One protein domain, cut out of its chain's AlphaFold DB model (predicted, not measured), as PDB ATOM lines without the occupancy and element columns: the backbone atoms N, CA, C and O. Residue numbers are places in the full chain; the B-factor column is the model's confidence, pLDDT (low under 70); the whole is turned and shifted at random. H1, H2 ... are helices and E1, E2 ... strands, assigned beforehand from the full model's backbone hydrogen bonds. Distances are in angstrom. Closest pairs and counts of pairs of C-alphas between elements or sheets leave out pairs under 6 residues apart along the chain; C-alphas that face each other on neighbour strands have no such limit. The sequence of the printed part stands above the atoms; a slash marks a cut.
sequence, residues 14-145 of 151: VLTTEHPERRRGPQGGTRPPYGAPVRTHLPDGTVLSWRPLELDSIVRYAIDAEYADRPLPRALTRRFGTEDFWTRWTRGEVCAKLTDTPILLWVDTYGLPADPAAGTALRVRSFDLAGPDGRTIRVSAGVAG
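This is residues 14 to 145 of the 151 residues of an uncharacterized protein of Raineyella antarctica (UniProt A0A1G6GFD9). A twisted sheet of three long strands, E4, E6 and E5, has helix H2 along one face, and a small sheet, E1, E3 and E2, packs by E2 and E3 on its E4 edge, only partly face to face with it. H3 packs on H2, and H1 lies out near the first residue of H2. The 132 printed residues run E1 E2 E3 E4 H1 H2 H3 E5 E6, both sheets antiparallel, in the mixed class. The whole is compact, with a radius of gyration of the C-alphas of 14.6 A and spans of 37 by 36 by 25 A.

E1 is residues 14 to 16, from C-alpha 14 at (-0.728, -26.712, 9.295). E2 is 38 to 41, E3 47 to 50 and E4 60 to 67, 24.6 A long. H1 is 74 to 80, H2 85 to 99, 20.9 A, and H3 103 to 110. E5 is 122 to 130, 25.9 A, and E6 136 to 144, 26.5 A, to C-alpha 144 at (3.177, -6.666, 12.759).

E6 pairs with E4, N 62 to O 142 at 2.9 A, and with E5 in a hairpin, N 125 to O 141 at 2.9 A. H2 is on this sheet at a height of 7.0 A, along the strands. The two sheets form a sandwich, two sheets face to face, and the parts that face each other are 8.2 A centre to centre; the closest C-alphas of E2 and E4 are those of Thr 40 and Asp 64, 5.5 A apart. E3 pairs with E1, N 14 to O 49 at 2.9 A, and with E2 in a hairpin, N 40 to O 48 at 3.0 A. H2 touches H3 with residues 92 to 97 alone, about perpendicular at 86 degrees, closest C-alphas 96 and 103, 5.5 A. In H1, H2 and H3 every O i to N i+4 pair is within hydrogen-bond range.

C-alphas 21 and 119, the farthest apart, are 41.5 A apart. The printed part has no cut; the links E1 to E2 and H3 to E5 are long. The pLDDT is under 70 at residues 14 to 35 and 113 to 120.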
ATOM      1  N   VAL A  14      -0.984 -25.283   9.265       53.16
ATOM      2  CA  VAL A  14      -0.728 -26.712   9.295       53.16
ATOM      3  C   VAL A  14      -0.838 -27.123  10.754       53.16
ATOM      4  O   VAL A  14       0.085 -26.933  11.550       53.16
ATOM      5  N   LEU A  15      -1.993 -27.683  11.112       49.50
ATOM      6  CA  LEU A  15      -2.109 -28.515  12.303       49.50
ATOM      7  C   LEU A  15      -1.147 -29.684  12.111       49.50
ATOM      8  O   LEU A  15      -1.369 -30.559  11.279       49.50
ATOM      9  N   THR A  16      -0.029 -29.642  12.823       54.62
ATOM     10  CA  THR A  16       0.941 -30.730  12.822       54.62
ATOM     11  C   THR A  16       0.949 -31.260  14.232       54.62
ATOM     12  O   THR A  16       1.514 -30.644  15.123       54.62
ATOM     13  N   THR A  17       0.315 -32.399  14.468       52.62
ATOM     14  CA  THR A  17       0.549 -33.149  15.699       52.62
ATOM     15  C   THR A  17       1.987 -33.675  15.651       52.62
ATOM     16  O   THR A  17       2.261 -34.756  15.136       52.62
ATOM     17  N   GLU A  18       2.954 -32.868  16.101       51.09
ATOM     18  CA  GLU A  18       4.321 -33.352  16.296       51.09
ATOM     19  C   GLU A  18       4.298 -34.360  17.462       51.09
ATOM     20  O   GLU A  18       3.850 -34.048  18.563       51.09
ATOM     21  N   HIS A  19       4.732 -35.594  17.188       42.44
ATOM     22  CA  HIS A  19       4.782 -36.705  18.146       42.44
ATOM     23  C   HIS A  19       5.545 -36.304  19.437       42.44
ATOM     24  O   HIS A  19       6.552 -35.593  19.336       42.44
ATOM     25  N   PRO A  20       5.160 -36.815  20.628       47.62
ATOM     26  CA  PRO A  20       5.741 -36.484  21.947       47.62
ATOM     27  C   PRO A  20       7.261 -36.698  22.104       47.62
ATOM     28  O   PRO A  20       7.841 -36.289  23.106       47.62
ATOM     29  N   GLU A  21       7.913 -37.313  21.120       46.41
ATOM     30  CA  GLU A  21       9.343 -37.643  21.106       46.41
ATOM     31  C   GLU A  21      10.251 -36.444  20.767       46.41
ATOM     32  O   GLU A  21      11.458 -36.474  21.024       46.41
ATOM     33  N   ARG A  22       9.716 -35.350  20.199       46.81
ATOM     34  CA  ARG A  22      10.513 -34.127  20.017       46.81
ATOM     35  C   ARG A  22      10.629 -33.400  21.350       46.81
ATOM     36  O   ARG A  22       9.635 -32.935  21.902       46.81
ATOM     37  N   ARG A  23      11.866 -33.260  21.849       42.91
ATOM     38  CA  ARG A  23      12.167 -32.411  23.011       42.91
ATOM     39  C   ARG A  23      11.470 -31.069  22.821       42.91
ATOM     40  O   ARG A  23      11.748 -30.378  21.838       42.91
ATOM     41  N   ARG A  24      10.592 -30.707  23.766       47.62
ATOM     42  CA  ARG A  24      10.059 -29.344  23.861       47.62
ATOM     43  C   ARG A  24      11.249 -28.397  23.719       47.62
ATOM     44  O   ARG A  24      12.205 -28.490  24.491       47.62
ATOM     45  N   GLY A  25      11.200 -27.521  22.716       42.41
ATOM     46  CA  GLY A  25      12.078 -26.358  22.704       42.41
ATOM     47  C   GLY A  25      11.902 -25.592  24.020       42.41
ATOM     48  O   GLY A  25      10.868 -25.758  24.678       42.41
ATOM     49  N   PRO A  26      12.894 -24.797  24.442       36.50
ATOM     50  CA  PRO A  26      12.788 -24.037  25.681       36.50
ATOM     51  C   PRO A  26      11.445 -23.292  25.734       36.50
ATOM     52  O   PRO A  26      11.054 -22.616  24.779       36.50
ATOM     53  N   GLN A  27      10.695 -23.497  26.825       42.09
ATOM     54  CA  GLN A  27       9.471 -22.751  27.101       42.09
ATOM     55  C   GLN A  27       9.868 -21.290  27.307       42.09
ATOM     56  O   GLN A  27      10.429 -20.939  28.338       42.09
ATOM     57  N   GLY A  28       9.623 -20.471  26.283       47.09
ATOM     58  CA  GLY A  28      10.226 -19.147  26.170       47.09
ATOM     59  C   GLY A  28      11.714 -19.248  25.825       47.09
ATOM     60  O   GLY A  28      12.480 -19.925  26.504       47.09
ATOM     61  N   GLY A  29      12.161 -18.567  24.771       49.06
ATOM     62  CA  GLY A  29      13.601 -18.325  24.661       49.06
ATOM     63  C   GLY A  29      14.115 -17.836  23.325       49.06
ATOM     64  O   GLY A  29      14.995 -16.986  23.310       49.06
ATOM     65  N   THR A  30      13.582 -18.305  22.200       50.12
ATOM     66  CA  THR A  30      14.092 -17.857  20.899       50.12
ATOM     67  C   THR A  30      12.979 -17.689  19.889       50.12
ATOM     68  O   THR A  30      12.277 -18.626  19.510       50.12
ATOM     69  N   ARG A  31      12.839 -16.444  19.435       58.75
ATOM     70  CA  ARG A  31      12.053 -16.098  18.259       58.75
ATOM     71  C   ARG A  31      12.539 -16.962  17.084       58.75
ATOM     72  O   ARG A  31      13.749 -17.004  16.848       58.75
ATOM     73  N   PRO A  32      11.646 -17.646  16.345       61.69
ATOM     74  CA  PRO A  32      12.067 -18.387  15.167       61.69
ATOM     75  C   PRO A  32      12.689 -17.427  14.137       61.69
ATOM     76  O   PRO A  32      12.305 -16.249  14.097       61.69
ATOM     77  N   PRO A  33      13.634 -17.896  13.301       69.38
ATOM     78  CA  PRO A  33      14.174 -17.096  12.207       69.38
ATOM     79  C   PRO A  33      13.050 -16.490  11.364       69.38
ATOM     80  O   PRO A  33      12.006 -17.117  11.165       69.38
ATOM     81  N   TYR A  34      13.256 -15.274  10.858       68.25
ATOM     82  CA  TYR A  34      12.290 -14.653   9.958       68.25
ATOM     83  C   TYR A  34      12.035 -15.562   8.745       68.25
ATOM     84  O   TYR A  34      12.977 -16.033   8.113       68.25
ATOM     85  N   GLY A  35      10.764 -15.847   8.457       69.50
ATOM     86  CA  GLY A  35      10.351 -16.772   7.400       69.50
ATOM     87  C   GLY A  35      10.140 -18.227   7.845       69.50
ATOM     88  O   GLY A  35       9.544 -18.994   7.090       69.50
ATOM     89  N   ALA A  36      10.534 -18.620   9.063       77.06
ATOM     90  CA  ALA A  36      10.228 -19.943   9.621       77.06
ATOM     91  C   ALA A  36       8.806 -20.003  10.225       77.06
ATOM     92  O   ALA A  36       8.317 -18.997  10.742       77.06
ATOM     93  N   PRO A  37       8.110 -21.155  10.206       80.50
ATOM     94  CA  PRO A  37       6.789 -21.263  10.820       80.50
ATOM     95  C   PRO A  37       6.845 -20.962  12.324       80.50
ATOM     96  O   PRO A  37       7.742 -21.420  13.037       80.50
ATOM     97  N   VAL A  38       5.861 -20.206  12.809       86.25
ATOM     98  CA  VAL A  38       5.616 -20.023  14.245       86.25
ATOM     99  C   VAL A  38       4.750 -21.155  14.761       86.25
ATOM    100  O   VAL A  38       3.942 -21.712  14.017       86.25
ATOM    101  N   ARG A  39       4.921 -21.492  16.039       88.56
ATOM    102  CA  ARG A  39       4.245 -22.624  16.670       88.56
ATOM    103  C   ARG A  39       3.574 -22.225  17.975       88.56
ATOM    104  O   ARG A  39       4.101 -21.395  18.712       88.56
ATOM    105  N   THR A  40       2.466 -22.884  18.286       89.31
ATOM    106  CA  THR A  40       1.894 -22.936  19.634       89.31
ATOM    107  C   THR A  40       1.551 -24.379  19.996       89.31
ATOM    108  O   THR A  40       1.330 -25.202  19.108       89.31
ATOM    109  N   HIS A  41       1.572 -24.694  21.289       88.12
ATOM    110  CA  HIS A  41       1.396 -26.050  21.807       88.12
ATOM    111  C   HIS A  41       0.195 -26.079  22.741       88.12
ATOM    112  O   HIS A  41       0.119 -25.277  23.672       88.12
ATOM    113  N   LEU A  42      -0.697 -27.037  22.523       89.31
ATOM    114  CA  LEU A  42      -1.829 -27.296  23.398       89.31
ATOM    115  C   LEU A  42      -1.425 -28.233  24.557       89.31
ATOM    116  O   LEU A  42      -0.372 -28.883  24.500       89.31
ATOM    117  N   PRO A  43      -2.224 -28.307  25.641       85.38
ATOM    118  CA  PRO A  43      -1.893 -29.104  26.828       85.38
ATOM    119  C   PRO A  43      -1.670 -30.604  26.581       85.38
ATOM    120  O   PRO A  43      -0.925 -31.232  27.328       85.38
ATOM    121  N   ASP A  44      -2.288 -31.163  25.543       83.88
ATOM    122  CA  ASP A  44      -2.195 -32.570  25.129       83.88
ATOM    123  C   ASP A  44      -0.984 -32.869  24.225       83.88
ATOM    124  O   ASP A  44      -0.774 -34.011  23.827       83.88
ATOM    125  N   GLY A  45      -0.179 -31.853  23.898       81.62
ATOM    126  CA  GLY A  45       0.955 -31.972  22.986       81.62
ATOM    127  C   GLY A  45       0.626 -31.685  21.521       81.62
ATOM    128  O   GLY A  45       1.547 -31.654  20.710       81.62
ATOM    129  N   THR A  46      -0.635 -31.406  21.171       83.12
ATOM    130  CA  THR A  46      -1.000 -30.965  19.819       83.12
ATOM    131  C   THR A  46      -0.271 -29.661  19.476       83.12
ATOM    132  O   THR A  46      -0.258 -28.718  20.273       83.12
ATOM    133  N   VAL A  47       0.338 -29.587  18.285       85.31
ATOM    134  CA  VAL A  47       1.086 -28.407  17.822       85.31
ATOM    135  C   VAL A  47       0.380 -27.756  16.636       85.31
ATOM    136  O   VAL A  47       0.004 -28.392  15.650       85.31
ATOM    137  N   LEU A  48       0.193 -26.444  16.724       85.94
ATOM    138  CA  LEU A  48      -0.303 -25.634  15.620       85.94
ATOM    139  C   LEU A  48       0.876 -24.873  15.034       85.94
ATOM    140  O   LEU A  48       1.505 -24.086  15.742       85.94
ATOM    141  N   SER A  49       1.147 -25.094  13.749       85.69
ATOM    142  CA  SER A  49       2.177 -24.382  12.997       85.69
ATOM    143  C   SER A  49       1.528 -23.443  11.987       85.69
ATOM    144  O   SER A  49       0.603 -23.822  11.269       85.69
ATOM    145  N   TRP A  50       2.030 -22.216  11.895       84.88
ATOM    146  CA  TRP A  50       1.533 -21.238  10.934       84.88
ATOM    147  C   TRP A  50       2.667 -20.435  10.305       84.88
ATOM    148  O   TRP A  50       3.645 -20.073  10.963       84.88
ATOM    149  N   ARG A  51       2.520 -20.141   9.012       82.12
ATOM    150  CA  ARG A  51       3.386 -19.231   8.264       82.12
ATOM    151  C   ARG A  51       2.510 -18.354   7.360       82.12
ATOM    152  O   ARG A  51       1.677 -18.909   6.645       82.12
ATOM    153  N   PRO A  52       2.692 -17.022   7.348       77.00
ATOM    154  CA  PRO A  52       2.052 -16.174   6.348       77.00
ATOM    155  C   PRO A  52       2.506 -16.579   4.936       77.00
ATOM    156  O   PRO A  52       3.666 -16.957   4.754       77.00
ATOM    157  N   LEU A  53       1.617 -16.494   3.942       73.81
ATOM    158  CA  LEU A  53       2.002 -16.717   2.538       73.81
ATOM    159  C   LEU A  53       2.898 -15.592   2.027       73.81
ATOM    160  O   LEU A  53       3.970 -15.860   1.494       73.81
ATOM    161  N   GLU A  54       2.465 -14.356   2.263       74.38
ATOM    162  CA  GLU A  54       3.163 -13.143   1.860       74.38
ATOM    163  C   GLU A  54       3.962 -12.616   3.044       74.38
ATOM    164  O   GLU A  54       3.390 -12.199   4.051       74.38
ATOM    165  N   LEU A  55       5.286 -12.675   2.941       73.94
ATOM    166  CA  LEU A  55       6.193 -12.129   3.949       73.94
ATOM    167  C   LEU A  55       6.579 -10.680   3.637       73.94
ATOM    168  O   LEU A  55       7.058  -9.968   4.517       73.94
ATOM    169  N   ASP A  56       6.351 -10.209   2.415       72.19
ATOM    170  CA  ASP A  56       6.685  -8.842   2.039       72.19
ATOM    171  C   ASP A  56       5.894  -7.866   2.917       72.19
ATOM    172  O   ASP A  56       4.681  -7.992   3.069       72.19
ATOM    173  N   SER A  57       6.595  -6.913   3.544       72.19
ATOM    174  CA  SER A  57       6.104  -5.942   4.548       72.19
ATOM    175  C   SER A  57       5.777  -6.465   5.960       72.19
ATOM    176  O   SER A  57       5.450  -5.667   6.845       72.19
ATOM    177  N   ILE A  58       5.926  -7.765   6.232       77.00
ATOM    178  CA  ILE A  58       5.786  -8.307   7.589       77.00
ATOM    179  C   ILE A  58       7.125  -8.189   8.321       77.00
ATOM    180  O   ILE A  58       8.159  -8.628   7.847       77.00
ATOM    181  N   VAL A  59       7.129  -7.618   9.522       80.44
ATOM    182  CA  VAL A  59       8.326  -7.594  10.382       80.44
ATOM    183  C   VAL A  59       8.264  -8.725  11.403       80.44
ATOM    184  O   VAL A  59       9.295  -9.280  11.794       80.44
ATOM    185  N   ARG A  60       7.057  -9.073  11.868       85.50
ATOM    186  CA  ARG A  60       6.803 -10.125  12.862       85.50
ATOM    187  C   ARG A  60       5.466 -10.804  12.589       85.50
ATOM    188  O   ARG A  60       4.531 -10.159  12.130       85.50
ATOM    189  N   TYR A  61       5.358 -12.078  12.932       88.25
ATOM    190  CA  TYR A  61       4.099 -12.817  12.945       88.25
ATOM    191  C   TYR A  61       4.090 -13.785  14.129       88.25
ATOM    192  O   TYR A  61       5.153 -14.191  14.596       88.25
ATOM    193  N   ALA A  62       2.906 -14.098  14.654       90.56
ATOM    194  CA  ALA A  62       2.724 -14.948  15.828       90.56
ATOM    195  C   ALA A  62       1.389 -15.703  15.775       90.56
ATOM    196  O   ALA A  62       0.422 -15.232  15.176       90.56
ATOM    197  N   ILE A  63       1.346 -16.856  16.443       91.38
ATOM    198  CA  ILE A  63       0.143 -17.663  16.668       91.38
ATOM    199  C   ILE A  63       0.025 -17.990  18.158       91.38
ATOM    200  O   ILE A  63       1.031 -18.176  18.851       91.38
ATOM    201  N   ASP A  64      -1.201 -18.055  18.652       93.81
ATOM    202  CA  ASP A  64      -1.532 -18.630  19.947       93.81
ATOM    203  C   ASP A  64      -2.865 -19.373  19.880       93.81
ATOM    204  O   ASP A  64      -3.694 -19.084  19.015       93.81
ATOM    205  N   ALA A  65      -3.049 -20.360  20.752       93.69
ATOM    206  CA  ALA A  65      -4.238 -21.189  20.740       93.69
ATOM    207  C   ALA A  65      -4.499 -21.827  22.102       93.69
ATOM    208  O   ALA A  65      -3.566 -22.119  22.845       93.69
ATOM    209  N   GLU A  66      -5.769 -22.093  22.382       95.56
ATOM    210  CA  GLU A  66      -6.206 -22.832  23.560       95.56
ATOM    211  C   GLU A  66      -7.481 -23.619  23.252       95.56
ATOM    212  O   GLU A  66      -8.271 -23.235  22.387       95.56
ATOM    213  N   TYR A  67      -7.712 -24.711  23.976       94.38
ATOM    214  CA  TYR A  67      -8.988 -25.408  23.905       94.38
ATOM    215  C   TYR A  67     -10.127 -24.544  24.466       94.38
ATOM    216  O   TYR A  67     -10.033 -23.983  25.556       94.38
ATOM    217  N   ALA A  68     -11.238 -24.448  23.733       94.25
ATOM    218  CA  ALA A  68     -12.370 -23.602  24.117       94.25
ATOM    219  C   ALA A  68     -13.051 -24.054  25.422       94.25
ATOM    220  O   ALA A  68     -13.636 -23.237  26.130       94.25
ATOM    221  N   ASP A  69     -12.963 -25.346  25.739       93.69
ATOM    222  CA  ASP A  69     -13.526 -25.992  26.929       93.69
ATOM    223  C   ASP A  69     -12.542 -26.042  28.115       93.69
ATOM    224  O   ASP A  69     -12.863 -26.589  29.173       93.69
ATOM    225  N   ARG A  70     -11.332 -25.484  27.966       93.44
ATOM    226  CA  ARG A  70     -10.300 -25.550  29.004       93.44
ATOM    227  C   ARG A  70     -10.779 -24.800  30.259       93.44
ATOM    228  O   ARG A  70     -11.371 -23.720  30.129       93.44
ATOM    229  N   PRO A  71     -10.520 -25.317  31.479       95.38
ATOM    230  CA  PRO A  71     -10.963 -24.659  32.703       95.38
ATOM    231  C   PRO A  71     -10.446 -23.227  32.804       95.38
ATOM    232  O   PRO A  71      -9.249 -22.972  32.648       95.38
ATOM    233  N   LEU A  72     -11.350 -22.295  33.100       94.44
ATOM    234  CA  LEU A  72     -11.002 -20.885  33.158       94.44
ATOM    235  C   LEU A  72     -10.144 -20.557  34.399       94.44
ATOM    236  O   LEU A  72     -10.506 -20.929  35.522       94.44
ATOM    237  N   PRO A  73      -9.037 -19.808  34.246       92.25
ATOM    238  CA  PRO A  73      -8.179 -19.423  35.361       92.25
ATOM    239  C   PRO A  73      -8.867 -18.396  36.275       92.25
ATOM    240  O   PRO A  73      -9.006 -17.226  35.920       92.25
ATOM    241  N   ARG A  74      -9.243 -18.822  37.493       94.31
ATOM    242  CA  ARG A  74     -10.039 -18.031  38.461       94.31
ATOM    243  C   ARG A  74      -9.511 -16.618  38.721       94.31
ATOM    244  O   ARG A  74     -10.293 -15.677  38.815       94.31
ATOM    245  N   ALA A  75      -8.196 -16.464  38.868       91.56
ATOM    246  CA  ALA A  75      -7.592 -15.163  39.151       91.56
ATOM    247  C   ALA A  75      -7.783 -14.175  37.986       91.56
ATOM    248  O   ALA A  75      -8.121 -13.013  38.206       91.56
ATOM    249  N   LEU A  76      -7.625 -14.652  36.748       91.50
ATOM    250  CA  LEU A  76      -7.767 -13.833  35.548       91.50
ATOM    251  C   LEU A  76      -9.237 -13.573  35.223       91.50
ATOM    252  O   LEU A  76      -9.586 -12.445  34.886       91.50
ATOM    253  N   THR A  77     -10.121 -14.557  35.393       94.12
ATOM    254  CA  THR A  77     -11.558 -14.348  35.160       94.12
ATOM    255  C   THR A  77     -12.214 -13.458  36.203       94.12
ATOM    256  O   THR A  77     -13.146 -12.736  35.869       94.12
ATOM    257  N   ARG A  78     -11.704 -13.418  37.440       94.69
ATOM    258  CA  ARG A  78     -12.130 -12.413  38.425       94.69
ATOM    259  C   ARG A  78     -11.781 -10.988  37.982       94.69
ATOM    260  O   ARG A  78     -12.540 -10.072  38.271       94.69
ATOM    261  N   ARG A  79     -10.637 -10.794  37.318       92.75
ATOM    262  CA  ARG A  79     -10.171  -9.472  36.853       92.75
ATOM    263  C   ARG A  79     -10.827  -9.053  35.536       92.75
ATOM    264  O   ARG A  79     -11.140  -7.884  35.367       92.75
ATOM    265  N   PHE A  80     -11.016  -9.994  34.613       92.12
ATOM    266  CA  PHE A  80     -11.370  -9.700  33.222       92.12
ATOM    267  C   PHE A  80     -12.714 -10.292  32.774       92.12
ATOM    268  O   PHE A  80     -13.088 -10.124  31.615       92.12
ATOM    269  N   GLY A  81     -13.443 -10.997  33.640       94.69
ATOM    270  CA  GLY A  81     -14.681 -11.698  33.288       94.69
ATOM    271  C   GLY A  81     -14.448 -13.002  32.515       94.69
ATOM    272  O   GLY A  81     -13.325 -13.334  32.134       94.69
ATOM    273  N   THR A  82     -15.523 -13.758  32.292       95.50
ATOM    274  CA  THR A  82     -15.495 -15.088  31.650       95.50
ATOM    275  C   THR A  82     -15.912 -15.074  30.184       95.50
ATOM    276  O   THR A  82     -15.559 -15.990  29.444       95.50
ATOM    277  N   GLU A  83     -16.661 -14.058  29.762       93.88
ATOM    278  CA  GLU A  83     -17.178 -13.939  28.399       93.88
ATOM    279  C   GLU A  83     -16.031 -13.935  27.382       93.88
ATOM    280  O   GLU A  83     -15.055 -13.193  27.540       93.88
ATOM    281  N   ASP A  84     -16.110 -14.833  26.397       91.81
ATOM    282  CA  ASP A  84     -15.108 -15.039  25.344       91.81
ATOM    283  C   ASP A  84     -13.651 -15.063  25.836       91.81
ATOM    284  O   ASP A  84     -12.728 -14.639  25.135       91.81
ATOM    285  N   PHE A  85     -13.428 -15.556  27.062       94.62
ATOM    286  CA  PHE A  85     -12.139 -15.436  27.740       94.62
ATOM    287  C   PHE A  85     -10.988 -15.987  26.896       94.62
ATOM    288  O   PHE A  85      -9.991 -15.297  26.709       94.62
ATOM    289  N   TRP A  86     -11.135 -17.187  26.328       95.06
ATOM    290  CA  TRP A  86     -10.080 -17.806  25.522       95.06
ATOM    291  C   TRP A  86      -9.797 -17.068  24.210       95.06
ATOM    292  O   TRP A  86      -8.643 -16.984  23.787       95.06
ATOM    293  N   THR A  87     -10.808 -16.451  23.600       94.00
ATOM    294  CA  THR A  87     -10.618 -15.588  22.425       94.00
ATOM    295  C   THR A  87      -9.807 -14.351  22.802       94.00
ATOM    296  O   THR A  87      -8.828 -14.015  22.136       94.00
ATOM    297  N   ARG A  88     -10.164 -13.688  23.910       94.25
ATOM    298  CA  ARG A  88      -9.446 -12.505  24.403       94.25
ATOM    299  C   ARG A  88      -8.025 -12.840  24.852       94.25
ATOM    300  O   ARG A  88      -7.108 -12.082  24.550       94.25
ATOM    301  N   TRP A  89      -7.848 -13.972  25.528       95.06
ATOM    302  CA  TRP A  89      -6.563 -14.471  26.008       95.06
ATOM    303  C   TRP A  89      -5.601 -14.760  24.856       95.06
ATOM    304  O   TRP A  89      -4.545 -14.138  24.785       95.06
ATOM    305  N   THR A  90      -5.990 -15.621  23.909       94.25
ATOM    306  CA  THR A  90      -5.134 -15.971  22.760       94.25
ATOM    307  C   THR A  90      -4.816 -14.743  21.905       94.25
ATOM    308  O   THR A  90      -3.697 -14.591  21.414       94.25
ATOM    309  N   ARG A  91      -5.763 -13.804  21.766       92.62
ATOM    310  CA  ARG A  91      -5.514 -12.520  21.100       92.62
ATOM    311  C   ARG A  91      -4.473 -11.682  21.849       92.62
ATOM    312  O   ARG A  91      -3.578 -11.134  21.209       92.62
ATOM    313  N   GLY A  92      -4.576 -11.599  23.175       92.38
ATOM    314  CA  GLY A  92      -3.606 -10.922  24.038       92.38
ATOM    315  C   GLY A  92      -2.206 -11.529  23.937       92.38
ATOM    316  O   GLY A  92      -1.247 -10.795  23.732       92.38
ATOM    317  N   GLU A  93      -2.099 -12.858  23.974       93.44
ATOM    318  CA  GLU A  93      -0.850 -13.605  23.759       93.44
ATOM    319  C   GLU A  93      -0.220 -13.304  22.397       93.44
ATOM    320  O   GLU A  93       0.981 -13.056  22.302       93.44
ATOM    321  N   VAL A  94      -1.014 -13.249  21.322       92.00
ATOM    322  CA  VAL A  94      -0.495 -12.855  20.004       92.00
ATOM    323  C   VAL A  94       0.039 -11.424  20.022       92.00
ATOM    324  O   VAL A  94       1.142 -11.192  19.528       92.00
ATOM    325  N   CYS A  95      -0.688 -10.463  20.593       90.25
ATOM    326  CA  CYS A  95      -0.206  -9.084  20.686       90.25
ATOM    327  C   CYS A  95       1.083  -8.974  21.523       90.25
ATOM    328  O   CYS A  95       2.032  -8.300  21.112       90.25
ATOM    329  N   ALA A  96       1.145  -9.691  22.646       89.69
ATOM    330  CA  ALA A  96       2.311  -9.788  23.518       89.69
ATOM    331  C   ALA A  96       3.532 -10.350  22.757       89.69
ATOM    332  O   ALA A  96       4.589  -9.722  22.713       89.69
ATOM    333  N   LYS A  97       3.361 -11.457  22.019       89.62
ATOM    334  CA  LYS A  97       4.404 -12.052  21.159       89.62
ATOM    335  C   LYS A  97       4.863 -11.111  20.041       89.62
ATOM    336  O   LYS A  97       6.054 -11.032  19.749       89.62
ATOM    337  N   LEU A  98       3.942 -10.391  19.396       87.75
ATOM    338  CA  LEU A  98       4.280  -9.453  18.317       87.75
ATOM    339  C   LEU A  98       5.080  -8.249  18.828       87.75
ATOM    340  O   LEU A  98       5.951  -7.746  18.118       87.75
ATOM    341  N   THR A  99       4.830  -7.814  20.058       86.31
ATOM    342  CA  THR A  99       5.522  -6.677  20.683       86.31
ATOM    343  C   THR A  99       6.738  -7.081  21.514       86.31
ATOM    344  O   THR A  99       7.454  -6.201  21.972       86.31
ATOM    345  N   ASP A 100       7.030  -8.380  21.635       87.06
ATOM    346  CA  ASP A 100       8.083  -8.915  22.514       87.06
ATOM    347  C   ASP A 100       7.879  -8.519  23.989       87.06
ATOM    348  O   ASP A 100       8.811  -8.223  24.730       87.06
ATOM    349  N   THR A 101       6.611  -8.486  24.406       87.19
ATOM    350  CA  THR A 101       6.193  -8.184  25.776       87.19
ATOM    351  C   THR A 101       5.747  -9.480  26.453       87.19
ATOM    352  O   THR A 101       4.940 -10.207  25.877       87.19
ATOM    353  N   PRO A 102       6.202  -9.802  27.677       89.88
ATOM    354  CA  PRO A 102       5.660 -10.931  28.431       89.88
ATOM    355  C   PRO A 102       4.147 -10.788  28.656       89.88
ATOM    356  O   PRO A 102       3.689  -9.712  29.032       89.88
ATOM    357  N   ILE A 103       3.367 -11.865  28.510       89.56
ATOM    358  CA  ILE A 103       1.896 -11.802  28.628       89.56
ATOM    359  C   ILE A 103       1.418 -11.205  29.958       89.56
ATOM    360  O   ILE A 103       0.469 -10.429  29.976       89.56
ATOM    361  N   LEU A 104       2.089 -11.505  31.073       90.75
ATOM    362  CA  LEU A 104       1.708 -10.955  32.377       90.75
ATOM    363  C   LEU A 104       1.913  -9.435  32.441       90.75
ATOM    364  O   LEU A 104       1.070  -8.737  32.996       90.75
ATOM    365  N   LEU A 105       2.984  -8.924  31.823       89.62
ATOM    366  CA  LEU A 105       3.216  -7.485  31.691       89.62
ATOM    367  C   LEU A 105       2.198  -6.852  30.734       89.62
ATOM    368  O   LEU A 105       1.667  -5.779  31.010       89.62
ATOM    369  N   TRP A 106       1.873  -7.544  29.641       88.81
ATOM    370  CA  TRP A 106       0.868  -7.108  28.678       88.81
ATOM    371  C   TRP A 106      -0.514  -6.938  29.318       88.81
ATOM    372  O   TRP A 106      -1.109  -5.869  29.205       88.81
ATOM    373  N   VAL A 107      -1.031  -7.960  30.012       89.81
ATOM    374  CA  VAL A 107      -2.372  -7.891  30.627       89.81
ATOM    375  C   VAL A 107      -2.435  -6.878  31.761       89.81
ATOM    376  O   VAL A 107      -3.505  -6.329  32.019       89.81
ATOM    377  N   ASP A 108      -1.310  -6.625  32.431       89.12
ATOM    378  CA  ASP A 108      -1.247  -5.603  33.463       89.12
ATOM    379  C   ASP A 108      -1.289  -4.187  32.881       89.12
ATOM    380  O   ASP A 108      -2.005  -3.332  33.397       89.12
ATOM    381  N   THR A 109      -0.604  -3.982  31.754       86.88
ATOM    382  CA  THR A 109      -0.485  -2.679  31.086       86.88
ATOM    383  C   THR A 109      -1.713  -2.338  30.238       86.88
ATOM    384  O   THR A 109      -2.158  -1.193  30.227       86.88
ATOM    385  N   TYR A 110      -2.269  -3.319  29.519       85.38
ATOM    386  CA  TYR A 110      -3.262  -3.088  28.462       85.38
ATOM    387  C   TYR A 110      -4.589  -3.856  28.637       85.38
ATOM    388  O   TYR A 110      -5.543  -3.596  27.904       85.38
ATOM    389  N   GLY A 111      -4.689  -4.799  29.580       88.00
ATOM    390  CA  GLY A 111      -5.914  -5.581  29.818       88.00
ATOM    391  C   GLY A 111      -6.252  -6.642  28.751       88.00
ATOM    392  O   GLY A 111      -5.383  -7.096  28.003       88.00
ATOM    393  N   LEU A 112      -7.524  -7.089  28.714       87.12
ATOM    394  CA  LEU A 112      -8.028  -8.164  27.833       87.12
ATOM    395  C   LEU A 112      -9.430  -7.876  27.223       87.12
ATOM    396  O   LEU A 112     -10.401  -7.796  27.981       87.12
ATOM    397  N   PRO A 113      -9.592  -7.846  25.879       69.69
ATOM    398  CA  PRO A 113      -8.516  -7.841  24.898       69.69
ATOM    399  C   PRO A 113      -7.915  -6.433  24.860       69.69
ATOM    400  O   PRO A 113      -8.630  -5.449  24.706       69.69
ATOM    401  N   ALA A 114      -6.603  -6.333  25.002       65.38
ATOM    402  CA  ALA A 114      -5.911  -5.070  24.794       65.38
ATOM    403  C   ALA A 114      -6.120  -4.551  23.362       65.38
ATOM    404  O   ALA A 114      -6.005  -5.324  22.403       65.38
ATOM    405  N   ASP A 115      -6.371  -3.248  23.219       62.12
ATOM    406  CA  ASP A 115      -6.289  -2.552  21.937       62.12
ATOM    407  C   ASP A 115      -4.809  -2.231  21.643       62.12
ATOM    408  O   ASP A 115      -4.183  -1.479  22.393       62.12
ATOM    409  N   PRO A 116      -4.204  -2.807  20.592       58.59
ATOM    410  CA  PRO A 116      -2.784  -2.627  20.304       58.59
ATOM    411  C   PRO A 116      -2.402  -1.248  19.725       58.59
ATOM    412  O   PRO A 116      -1.264  -1.071  19.286       58.59
ATOM    413  N   ALA A 117      -3.310  -0.266  19.702       52.47
ATOM    414  CA  ALA A 117      -3.189   0.996  18.965       52.47
ATOM    415  C   ALA A 117      -2.145   2.030  19.470       52.47
ATOM    416  O   ALA A 117      -2.216   3.199  19.094       52.47
ATOM    417  N   ALA A 118      -1.125   1.647  20.245       46.69
ATOM    418  CA  ALA A 118      -0.053   2.552  20.691       46.69
ATOM    419  C   ALA A 118       1.176   2.558  19.746       46.69
ATOM    420  O   ALA A 118       2.316   2.418  20.182       46.69
ATOM    421  N   GLY A 119       0.953   2.704  18.433       50.97
ATOM    422  CA  GLY A 119       2.016   3.025  17.462       50.97
ATOM    423  C   GLY A 119       2.630   1.863  16.666       50.97
ATOM    424  O   GLY A 119       3.429   2.116  15.768       50.97
ATOM    425  N   THR A 120       2.233   0.608  16.908       57.78
ATOM    426  CA  THR A 120       2.571  -0.531  16.027       57.78
ATOM    427  C   THR A 120       1.309  -1.033  15.335       57.78
ATOM    428  O   THR A 120       0.326  -1.356  15.995       57.78
ATOM    429  N   ALA A 121       1.322  -1.135  14.003       70.81
ATOM    430  CA  ALA A 121       0.196  -1.669  13.239       70.81
ATOM    431  C   ALA A 121       0.081  -3.196  13.426       70.81
ATOM    432  O   ALA A 121       0.544  -3.976  12.589       70.81
ATOM    433  N   LEU A 122      -0.511  -3.631  14.542       82.38
ATOM    434  CA  LEU A 122      -0.827  -5.038  14.781       82.38
ATOM    435  C   LEU A 122      -2.118  -5.415  14.051       82.38
ATOM    436  O   LEU A 122      -3.155  -4.772  14.206       82.38
ATOM    437  N   ARG A 123      -2.075  -6.503  13.284       83.75
ATOM    438  CA  ARG A 123      -3.261  -7.115  12.674       83.75
ATOM    439  C   ARG A 123      -3.411  -8.514  13.236       83.75
ATOM    440  O   ARG A 123      -2.628  -9.393  12.898       83.75
ATOM    441  N   VAL A 124      -4.415  -8.712  14.085       86.12
ATOM    442  CA  VAL A 124      -4.695 -10.001  14.732       86.12
ATOM    443  C   VAL A 124      -6.097 -10.464  14.364       86.12
ATOM    444  O   VAL A 124      -7.049  -9.678  14.417       86.12
ATOM    445  N   ARG A 125      -6.233 -11.742  14.021       87.31
ATOM    446  CA  ARG A 125      -7.505 -12.425  13.776       87.31
ATOM    447  C   ARG A 125      -7.638 -13.620  14.699       87.31
ATOM    448  O   ARG A 125      -6.640 -14.271  14.993       87.31
ATOM    449  N   SER A 126      -8.872 -13.901  15.090       89.31
ATOM    450  CA  SER A 126      -9.225 -15.065  15.893       89.31
ATOM    451  C   SER A 126     -10.267 -15.895  15.148       89.31
ATOM    452  O   SER A 126     -11.116 -15.331  14.456       89.31
ATOM    453  N   PHE A 127     -10.165 -17.213  15.236       90.75
ATOM    454  CA  PHE A 127     -11.050 -18.175  14.577       90.75
ATOM    455  C   PHE A 127     -10.961 -19.522  15.297       90.75
ATOM    456  O   PHE A 127     -10.032 -19.767  16.069       90.75
ATOM    457  N   ASP A 128     -11.922 -20.391  15.018       91.75
ATOM    458  CA  ASP A 128     -11.979 -21.726  15.599       91.75
ATOM    459  C   ASP A 128     -11.445 -22.764  14.616       91.75
ATOM    460  O   ASP A 128     -11.672 -22.668  13.407       91.75
ATOM    461  N   LEU A 129     -10.758 -23.773  15.145       88.31
ATOM    462  CA  LEU A 129     -10.404 -24.993  14.427       88.31
ATOM    463  C   LEU A 129     -10.988 -26.202  15.158       88.31
ATOM    464  O   LEU A 129     -11.072 -26.210  16.386       88.31
ATOM    465  N   ALA A 130     -11.348 -27.239  14.405       86.56
ATOM    466  CA  ALA A 130     -11.626 -28.548  14.980       86.56
ATOM    467  C   ALA A 130     -10.297 -29.251  15.297       86.56
ATOM    468  O   ALA A 130      -9.438 -29.389  14.423       86.56
ATOM    469  N   GLY A 131     -10.122 -29.664  16.548       82.06
ATOM    470  CA  GLY A 131      -9.001 -30.481  16.992       82.06
ATOM    471  C   GLY A 131      -9.122 -31.938  16.529       82.06
ATOM    472  O   GLY A 131     -10.206 -32.369  16.126       82.06
ATOM    473  N   PRO A 132      -8.030 -32.723  16.601       76.38
ATOM    474  CA  PRO A 132      -8.022 -34.130  16.183       76.38
ATOM    475  C   PRO A 132      -9.028 -35.017  16.933       76.38
ATOM    476  O   PRO A 132      -9.485 -36.022  16.400       76.38
ATOM    477  N   ASP A 133      -9.375 -34.639  18.161       81.50
ATOM    478  CA  ASP A 133     -10.333 -35.314  19.041       81.50
ATOM    479  C   ASP A 133     -11.749 -34.707  18.975       81.50
ATOM    480  O   ASP A 133     -12.620 -35.054  19.772       81.50
ATOM    481  N   GLY A 134     -11.989 -33.792  18.030       85.44
ATOM    482  CA  GLY A 134     -13.263 -33.097  17.852       85.44
ATOM    483  C   GLY A 134     -13.465 -31.886  18.766       85.44
ATOM    484  O   GLY A 134     -14.496 -31.221  18.654       85.44
ATOM    485  N   ARG A 135     -12.511 -31.550  19.646       90.62
ATOM    486  CA  ARG A 135     -12.617 -30.361  20.506       90.62
ATOM    487  C   ARG A 135     -12.403 -29.079  19.715       90.62
ATOM    488  O   ARG A 135     -11.585 -29.018  18.801       90.62
ATOM    489  N   THR A 136     -13.091 -28.015  20.111       93.44
ATOM    490  CA  THR A 136     -12.874 -26.690  19.522       93.44
ATOM    491  C   THR A 136     -11.586 -26.073  20.056       93.44
ATOM    492  O   THR A 136     -11.417 -25.902  21.265       93.44
ATOM    493  N   ILE A 137     -10.699 -25.677  19.149       92.88
ATOM    494  CA  ILE A 137      -9.480 -24.926  19.445       92.88
ATOM    495  C   ILE A 137      -9.738 -23.459  19.090       92.88
ATOM    496  O   ILE A 137      -9.959 -23.138  17.922       92.88
ATOM    497  N   ARG A 138      -9.680 -22.565  20.082       94.81
ATOM    498  CA  ARG A 138      -9.646 -21.114  19.862       94.81
ATOM    499  C   ARG A 138      -8.251 -20.741  19.394       94.81
ATOM    500  O   ARG A 138      -7.293 -20.955  20.130       94.81
ATOM    501  N   VAL A 139      -8.131 -20.164  18.206       92.94
ATOM    502  CA  VAL A 139      -6.847 -19.746  17.638       92.94
ATOM    503  C   VAL A 139      -6.853 -18.246  17.428       92.94
ATOM    504  O   VAL A 139      -7.829 -17.680  16.940       92.94
ATOM    505  N   SER A 140      -5.735 -17.604  17.742       92.00
ATOM    506  CA  SER A 140      -5.423 -16.259  17.286       92.00
ATOM    507  C   SER A 140      -4.123 -16.277  16.491       92.00
ATOM    508  O   SER A 140      -3.139 -16.891  16.894       92.00
ATOM    509  N   ALA A 141      -4.101 -15.579  15.361       89.88
ATOM    510  CA  ALA A 141      -2.913 -15.388  14.540       89.88
ATOM    511  C   ALA A 141      -2.797 -13.919  14.146       89.88
ATOM    512  O   ALA A 141      -3.802 -13.241  13.908       89.88
ATOM    513  N   GLY A 142      -1.575 -13.408  14.081       87.69
ATOM    514  CA  GLY A 142      -1.376 -12.004  13.772       87.69
ATOM    515  C   GLY A 142      -0.007 -11.660  13.233       87.69
ATOM    516  O   GLY A 142       0.937 -12.444  13.311       87.69
ATOM    517  N   VAL A 143       0.067 -10.457  12.676       85.81
ATOM    518  CA  VAL A 143       1.259  -9.879  12.058       85.81
ATOM    519  C   VAL A 143       1.493  -8.467  12.586       85.81
ATOM    520  O   VAL A 143       0.548  -7.762  12.947       85.81
ATOM    521  N   ALA A 144       2.753  -8.048  12.593       85.62
ATOM    522  CA  ALA A 144       3.177  -6.666  12.759       85.62
ATOM    523  C   ALA A 144       4.015  -6.268  11.539       85.62
ATOM    524  O   ALA A 144       4.908  -7.018  11.135       85.62
ATOM    525  N   GLY A 145       3.739  -5.099  10.965       70.94
ATOM    526  CA  GLY A 145       4.427  -4.581   9.783       70.94
ATOM    527  C   GLY A 145       4.606  -3.068   9.856       70.94
ATOM    528  O   GLY A 145       3.776  -2.369  10.439       70.94
TER     529      GLY A 145